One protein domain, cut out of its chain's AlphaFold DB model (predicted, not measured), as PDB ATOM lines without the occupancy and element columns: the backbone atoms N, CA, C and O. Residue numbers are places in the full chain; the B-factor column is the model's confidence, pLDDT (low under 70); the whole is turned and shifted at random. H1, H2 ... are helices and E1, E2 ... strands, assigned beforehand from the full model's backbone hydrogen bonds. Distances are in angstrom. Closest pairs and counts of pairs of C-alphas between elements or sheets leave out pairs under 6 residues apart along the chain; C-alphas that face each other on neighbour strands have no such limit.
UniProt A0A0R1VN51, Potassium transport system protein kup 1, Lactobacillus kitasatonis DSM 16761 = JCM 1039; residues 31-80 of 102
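This is residues 31 to 80 of the 102 residues of the protein "Potassium transport system protein kup 1" of Lactobacillus kitasatonis DSM 16761 = JCM 1039 (UniProt A0A0R1VN51). The model is a long, narrow, open loop: a ribbon of two parallel strands, E1 and E2, makes one long side, and the helix H1 runs back along the other, with the short helix H2 beyond its end, towards the start of E2. The two sides come near each other in few places, between E1 and H1 and between H2 and E2. The printed part has 50 residues with two named helices and two named strands, in the order E1, H1, H2, E2; the sheet has the order E1, E2 and is parallel. The class is mixed, helices and strands, and the whole is loose, with a radius of gyration of the C-alphas of 13.4 A. The C-alphas span 42 by 19 by 10 A, only just a rod.

Begin at Asn 31, where strand E1, residues 31 to 34, starts; its neighbour in the sheet is strand E2, residues 72 to 79. They are parallel neighbours, with 22 degrees between their directions. Look at C-alphas 31 and 76, which face each other at 4.7 A, and at 34 and 79, which do so at 5.0 A. Across the pair, N 31 and O 75 are within hydrogen-bond range at 2.8 A, and N 77 and O 31 at 3.0 A. Next comes helix H1, residues 42 to 57; its closest C-alpha pair with E1 is Val 33 and Val 52, 7.8 A apart. H1 and E2 are apart. After H1 find helix H2, residues 61 to 64, which is apart from H1 and from E1. The closest C-alphas of H2 and E2 are those of Ala 62 and Thr 72, at 7.3 A. E1, H1, H2 and E2 form a strand-helix-strand unit, two parallel neighbour strands with helices between them in the chain. In H1 every O i to N i+4 pair is within hydrogen-bond range; H2 is too short for such a pair.

Find C-alpha 31 at (127.036, -5.988, 125.081); from there E1 runs 10.0 A to Ile 34. H1 begins at C-alpha 42, (141.169, -5.446, 142.895), and runs 22.6 A to Leu 57. H2 goes from Pro 61 to Trp 64, 5.2 A. E2 runs 20.9 A from Thr 72 to C-alpha 79 at (127.555, -3.250, 133.621).

Look for the two C-alphas farthest apart at Val 41 and Tyr 69, 41.7 A from each other. The printed part has no cut. The link from H1 to H2 is tight, those from E1 to H1 and from H2 to E2 are short, and no link is long. The mean pLDDT of the printed part is 84.3, and no printed residue is under 70.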
ATOM      1  N   ASN A  31     125.626  -5.810 124.780       85.50
ATOM      2  CA  ASN A  31     127.036  -5.988 125.081       85.50
ATOM      3  C   ASN A  31     127.420  -5.177 126.324       85.50
ATOM      4  O   ASN A  31     127.413  -3.944 126.313       85.50
ATOM      5  N   ASP A  32     127.758  -5.889 127.391       84.94
ATOM      6  CA  ASP A  32     128.099  -5.315 128.686       84.94
ATOM      7  C   ASP A  32     129.485  -4.654 128.662       84.94
ATOM      8  O   ASP A  32     130.505  -5.296 128.403       84.94
ATOM      9  N   VAL A  33     129.546  -3.374 129.021       82.25
ATOM     10  CA  VAL A  33     130.795  -2.625 129.206       82.25
ATOM     11  C   VAL A  33     130.948  -2.266 130.677       82.25
ATOM     12  O   VAL A  33     130.017  -1.756 131.291       82.25
ATOM     13  N   ILE A  34     132.127  -2.497 131.259       81.56
ATOM     14  CA  ILE A  34     132.386  -2.174 132.670       81.56
ATOM     15  C   ILE A  34     132.120  -0.684 132.920       81.56
ATOM     16  O   ILE A  34     132.789   0.177 132.346       81.56
ATOM     17  N   SER A  35     131.160  -0.379 133.799       81.50
ATOM     18  CA  SER A  35     130.878   1.000 134.201       81.50
ATOM     19  C   SER A  35     131.982   1.548 135.115       81.50
ATOM     20  O   SER A  35     132.408   0.846 136.034       81.50
ATOM     21  N   PRO A  36     132.395   2.822 134.970       74.12
ATOM     22  CA  PRO A  36     133.263   3.491 135.943       74.12
ATOM     23  C   PRO A  36     132.664   3.572 137.357       74.12
ATOM     24  O   PRO A  36     133.395   3.763 138.322       74.12
ATOM     25  N   GLN A  37     131.339   3.443 137.487       72.56
ATOM     26  CA  GLN A  37     130.622   3.487 138.769       72.56
ATOM     27  C   GLN A  37     130.674   2.163 139.546       72.56
ATOM     28  O   GLN A  37     130.191   2.080 140.673       72.56
ATOM     29  N   THR A  38     131.231   1.122 138.938       75.38
ATOM     30  CA  THR A  38     131.300  -0.223 139.495       75.38
ATOM     31  C   THR A  38     132.288  -0.278 140.661       75.38
ATOM     32  O   THR A  38     133.458   0.082 140.526       75.38
ATOM     33  N   GLN A  39     131.817  -0.737 141.821       77.69
ATOM     34  CA  GLN A  39     132.610  -0.837 143.047       77.69
ATOM     35  C   GLN A  39     133.174  -2.253 143.172       77.69
ATOM     36  O   GLN A  39     132.538  -3.120 143.763       77.69
ATOM     37  N   LEU A  40     134.350  -2.492 142.587       79.12
ATOM     38  CA  LEU A  40     135.038  -3.787 142.658       79.12
ATOM     39  C   LEU A  40     136.330  -3.683 143.458       79.12
ATOM     40  O   LEU A  40     137.104  -2.736 143.289       79.12
ATOM     41  N   VAL A  41     136.601  -4.701 144.271       77.88
ATOM     42  CA  VAL A  41     137.910  -4.901 144.900       77.88
ATOM     43  C   VAL A  41     138.875  -5.476 143.850       77.88
ATOM     44  O   VAL A  41     138.454  -6.144 142.908       77.88
ATOM     45  N   GLY A  42     140.182  -5.211 143.967       79.75
ATOM     46  CA  GLY A  42     141.169  -5.446 142.895       79.75
ATOM     47  C   GLY A  42     141.096  -6.808 142.180       79.75
ATOM     48  O   GLY A  42     141.158  -6.847 140.953       79.75
ATOM     49  N   TYR A  43     140.902  -7.911 142.913       86.38
ATOM     50  CA  TYR A  43     140.757  -9.249 142.315       86.38
ATOM     51  C   TYR A  43     139.472  -9.404 141.485       86.38
ATOM     52  O   TYR A  43     139.501  -9.966 140.391       86.38
ATOM     53  N   GLU A  44     138.350  -8.867 141.963       85.38
ATOM     54  CA  GLU A  44     137.073  -8.906 141.243       85.38
ATOM     55  C   GLU A  44     137.159  -8.091 139.950       85.38
ATOM     56  O   GLU A  44     136.678  -8.523 138.904       85.38
ATOM     57  N   LYS A  45     137.851  -6.944 139.989       83.75
ATOM     58  CA  LYS A  45     138.128  -6.140 138.794       83.75
ATOM     59  C   LYS A  45     138.920  -6.936 137.758       83.75
ATOM     60  O   LYS A  45     138.538  -6.944 136.590       83.75
ATOM     61  N   TRP A  46     139.966  -7.646 138.183       87.38
ATOM     62  CA  TRP A  46     140.752  -8.498 137.289       87.38
ATOM     63  C   TRP A  46     139.905  -9.613 136.658       87.38
ATOM     64  O   TRP A  46     140.003  -9.846 135.454       87.38
ATOM     65  N   LEU A  47     139.029 -10.260 137.435       89.88
ATOM     66  CA  LEU A  47     138.142 -11.311 136.930       89.88
ATOM     67  C   LEU A  47     137.168 -10.777 135.867       89.88
ATOM     68  O   LEU A  47     136.969 -11.405 134.825       89.88
ATOM     69  N   VAL A  48     136.581  -9.603 136.107       86.12
ATOM     70  CA  VAL A  48     135.649  -8.966 135.166       86.12
ATOM     71  C   VAL A  48     136.380  -8.495 133.905       86.12
ATOM     72  O   VAL A  48     135.895  -8.723 132.800       86.12
ATOM     73  N   GLU A  49     137.572  -7.910 134.032       84.19
ATOM     74  CA  GLU A  49     138.407  -7.547 132.881       84.19
ATOM     75  C   GLU A  49     138.811  -8.772 132.051       84.19
ATOM     76  O   GLU A  49     138.761  -8.727 130.820       84.19
ATOM     77  N   ALA A  50     139.167  -9.885 132.700       90.38
ATOM     78  CA  ALA A  50     139.468 -11.143 132.023       90.38
ATOM     79  C   ALA A  50     138.251 -11.666 131.243       90.38
ATOM     80  O   ALA A  50     138.388 -12.021 130.071       90.38
ATOM     81  N   ARG A  51     137.049 -11.631 131.838       89.25
ATOM     82  CA  ARG A  51     135.789 -11.973 131.154       89.25
ATOM     83  C   ARG A  51     135.568 -11.108 129.910       89.25
ATOM     84  O   ARG A  51     135.299 -11.652 128.843       89.25
ATOM     85  N   VAL A  52     135.716  -9.786 130.026       83.62
ATOM     86  CA  VAL A  52     135.531  -8.856 128.894       83.62
ATOM     87  C   VAL A  52     136.558  -9.113 127.792       83.62
ATOM     88  O   VAL A  52     136.222  -9.082 126.611       83.62
ATOM     89  N   ARG A  53     137.808  -9.426 128.147       86.06
ATOM     90  CA  ARG A  53     138.834  -9.804 127.165       86.06
ATOM     91  C   ARG A  53     138.468 -11.072 126.401       86.06
ATOM     92  O   ARG A  53     138.642 -11.097 125.187       86.06
ATOM     93  N   LEU A  54     137.943 -12.093 127.080       88.75
ATOM     94  CA  LEU A  54     137.472 -13.317 126.425       88.75
ATOM     95  C   LEU A  54     136.288 -13.037 125.495       88.75
ATOM     96  O   LEU A  54     136.255 -13.548 124.379       88.75
ATOM     97  N   GLN A  55     135.359 -12.182 125.918       84.44
ATOM     98  CA  GLN A  55     134.226 -11.768 125.092       84.44
ATOM     99  C   GLN A  55     134.676 -10.999 123.841       84.44
ATOM    100  O   GLN A  55     134.182 -11.262 122.752       84.44
ATOM    101  N   ASN A  56     135.670 -10.117 123.956       80.00
ATOM    102  CA  ASN A  56     136.234  -9.404 122.804       80.00
ATOM    103  C   ASN A  56     137.040 -10.306 121.856       80.00
ATOM    104  O   ASN A  56     137.154  -9.989 120.676       80.00
ATOM    105  N   LEU A  57     137.631 -11.390 122.368       85.81
ATOM    106  CA  LEU A  57     138.332 -12.382 121.548       85.81
ATOM    107  C   LEU A  57     137.354 -13.294 120.796       85.81
ATOM    108  O   LEU A  57     137.693 -13.841 119.747       85.81
ATOM    109  N   SER A  58     136.157 -13.485 121.346       81.88
ATOM    110  CA  SER A  58     135.128 -14.312 120.736       81.88
ATOM    111  C   SER A  58     134.523 -13.685 119.475       81.88
ATOM    112  O   SER A  58     134.605 -12.478 119.249       81.88
ATOM    113  N   SER A  59     133.935 -14.527 118.622       77.75
ATOM    114  CA  SER A  59     133.262 -14.096 117.393       77.75
ATOM    115  C   SER A  59     132.044 -13.211 117.673       77.75
ATOM    116  O   SER A  59     131.511 -13.196 118.780       77.75
ATOM    117  N   ASN A  60     131.581 -12.489 116.643       81.44
ATOM    118  CA  ASN A  60     130.388 -11.647 116.727       81.44
ATOM    119  C   ASN A  60     129.203 -12.450 117.308       81.44
ATOM    120  O   ASN A  60     128.834 -13.470 116.719       81.44
ATOM    121  N   PRO A  61     128.574 -11.993 118.408       84.12
ATOM    122  CA  PRO A  61     127.439 -12.692 118.998       84.12
ATOM    123  C   PRO A  61     126.285 -12.918 118.013       84.12
ATOM    124  O   PRO A  61     125.603 -13.934 118.108       84.12
ATOM    125  N   ALA A  62     126.092 -12.030 117.030       86.50
ATOM    126  CA  ALA A  62     125.072 -12.210 115.995       86.50
ATOM    127  C   ALA A  62     125.268 -13.515 115.206       86.50
ATOM    128  O   ALA A  62     124.294 -14.202 114.904       86.50
ATOM    129  N   SER A  63     126.519 -13.906 114.945       87.69
ATOM    130  CA  SER A  63     126.845 -15.144 114.230       87.69
ATOM    131  C   SER A  63     126.523 -16.392 115.051       87.69
ATOM    132  O   SER A  63     126.033 -17.373 114.504       87.69
ATOM    133  N   TRP A  64     126.722 -16.373 116.374       86.81
ATOM    134  CA  TRP A  64     126.368 -17.512 117.235       86.81
ATOM    135  C   TRP A  64     124.875 -17.820 117.239       86.81
ATOM    136  O   TRP A  64     124.484 -18.981 117.336       86.81
ATOM    137  N   PHE A  65     124.051 -16.781 117.131       86.88
ATOM    138  CA  PHE A  65     122.599 -16.911 117.081       86.88
ATOM    139  C   PHE A  65     122.056 -17.062 115.651       86.88
ATOM    140  O   PHE A  65     120.843 -17.150 115.479       86.88
ATOM    141  N   GLY A  66     122.920 -17.098 114.630       88.88
ATOM    142  CA  GLY A  66     122.505 -17.201 113.227       88.88
ATOM    143  C   GLY A  66     121.743 -15.972 112.718       88.88
ATOM    144  O   GLY A  66     120.928 -16.084 111.807       88.88
ATOM    145  N   LEU A  67     121.988 -14.797 113.301       90.12
ATOM    146  CA  LEU A  67     121.288 -13.543 112.994       90.12
ATOM    147  C   LEU A  67     121.943 -12.757 111.846       90.12
ATOM    148  O   LEU A  67     121.788 -11.548 111.735       90.12
ATOM    149  N   GLU A  68     122.688 -13.439 110.983       84.56
ATOM    150  CA  GLU A  68     123.525 -12.832 109.938       84.56
ATOM    151  C   GLU A  68     122.708 -12.105 108.859       84.56
ATOM    152  O   GLU A  68     123.191 -11.152 108.254       84.56
ATOM    153  N   TYR A  69     121.461 -12.536 108.652       86.31
ATOM    154  CA  TYR A  69     120.513 -11.953 107.696       86.31
ATOM    155  C   TYR A  69     119.307 -11.289 108.373       86.31
ATOM    156  O   TYR A  69     118.372 -10.874 107.690       86.31
ATOM    157  N   ALA A  70     119.295 -11.230 109.706       87.38
ATOM    158  CA  ALA A  70     118.244 -10.574 110.469       87.38
ATOM    159  C   ALA A  70     118.645  -9.131 110.780       87.38
ATOM    160  O   ALA A  70     119.828  -8.841 110.974       87.38
ATOM    161  N   ASP A  71     117.664  -8.236 110.893       85.44
ATOM    162  CA  ASP A  71     117.926  -6.886 111.381       85.44
ATOM    163  C   ASP A  71     118.386  -6.958 112.843       85.44
ATOM    164  O   ASP A  71     117.611  -7.309 113.737       85.44
ATOM    165  N   THR A  72     119.678  -6.716 113.071       86.44
ATOM    166  CA  THR A  72     120.338  -6.930 114.361       86.44
ATOM    167  C   THR A  72     121.176  -5.720 114.739       86.44
ATOM    168  O   THR A  72     122.063  -5.298 113.997       86.44
ATOM    169  N   VAL A  73     120.953  -5.199 115.942       88.38
ATOM    170  CA  VAL A  73     121.658  -4.044 116.502       88.38
ATOM    171  C   VAL A  73     122.455  -4.483 117.723       88.38
ATOM    172  O   VAL A  73     121.929  -5.153 118.608       88.38
ATOM    173  N   ILE A  74     123.727  -4.090 117.799       86.56
ATOM    174  CA  ILE A  74     124.549  -4.309 118.994       86.56
ATOM    175  C   ILE A  74     124.497  -3.047 119.852       86.56
ATOM    176  O   ILE A  74     125.043  -2.009 119.475       86.56
ATOM    177  N   GLU A  75     123.883  -3.145 121.026       88.44
ATOM    178  CA  GLU A  75     123.799  -2.060 121.996       88.44
ATOM    179  C   GLU A  75     124.820  -2.275 123.114       88.44
ATOM    180  O   GLU A  75     124.899  -3.350 123.704       88.44
ATOM    181  N   ARG A  76     125.619  -1.248 123.423       86.56
ATOM    182  CA  ARG A  76     126.570  -1.303 124.538       86.56
ATOM    183  C   ARG A  76     125.933  -0.725 125.790       86.56
ATOM    184  O   ARG A  76     125.679   0.477 125.833       86.56
ATOM    185  N   VAL A  77     125.746  -1.550 126.814       87.88
ATOM    186  CA  VAL A  77     125.148  -1.126 128.086       87.88
ATOM    187  C   VAL A  77     126.174  -1.162 129.219       87.88
ATOM    188  O   VAL A  77     127.059  -2.021 129.231       87.88
ATOM    189  N   PRO A  78     126.101  -0.234 130.186       85.38
ATOM    190  CA  PRO A  78     127.009  -0.237 131.321       85.38
ATOM    191  C   PRO A  78     126.663  -1.366 132.304       85.38
ATOM    192  O   PRO A  78     125.595  -1.371 132.915       85.38
ATOM    193  N   LEU A  79     127.608  -2.275 132.538       84.06
ATOM    194  CA  LEU A  79     127.555  -3.250 133.621       84.06
ATOM    195  C   LEU A  79     127.952  -2.564 134.930       84.06
ATOM    196  O   LEU A  79     129.116  -2.198 135.126       84.06
ATOM    197  N   ILE A  80     126.972  -2.396 135.816       82.75
ATOM    198  CA  ILE A  80     127.140  -1.816 137.150       82.75
ATOM    199  C   ILE A  80     127.147  -2.962 138.163       82.75
ATOM    200  O   ILE A  80     126.112  -3.577 138.411       82.75
TER     201      ILE A  80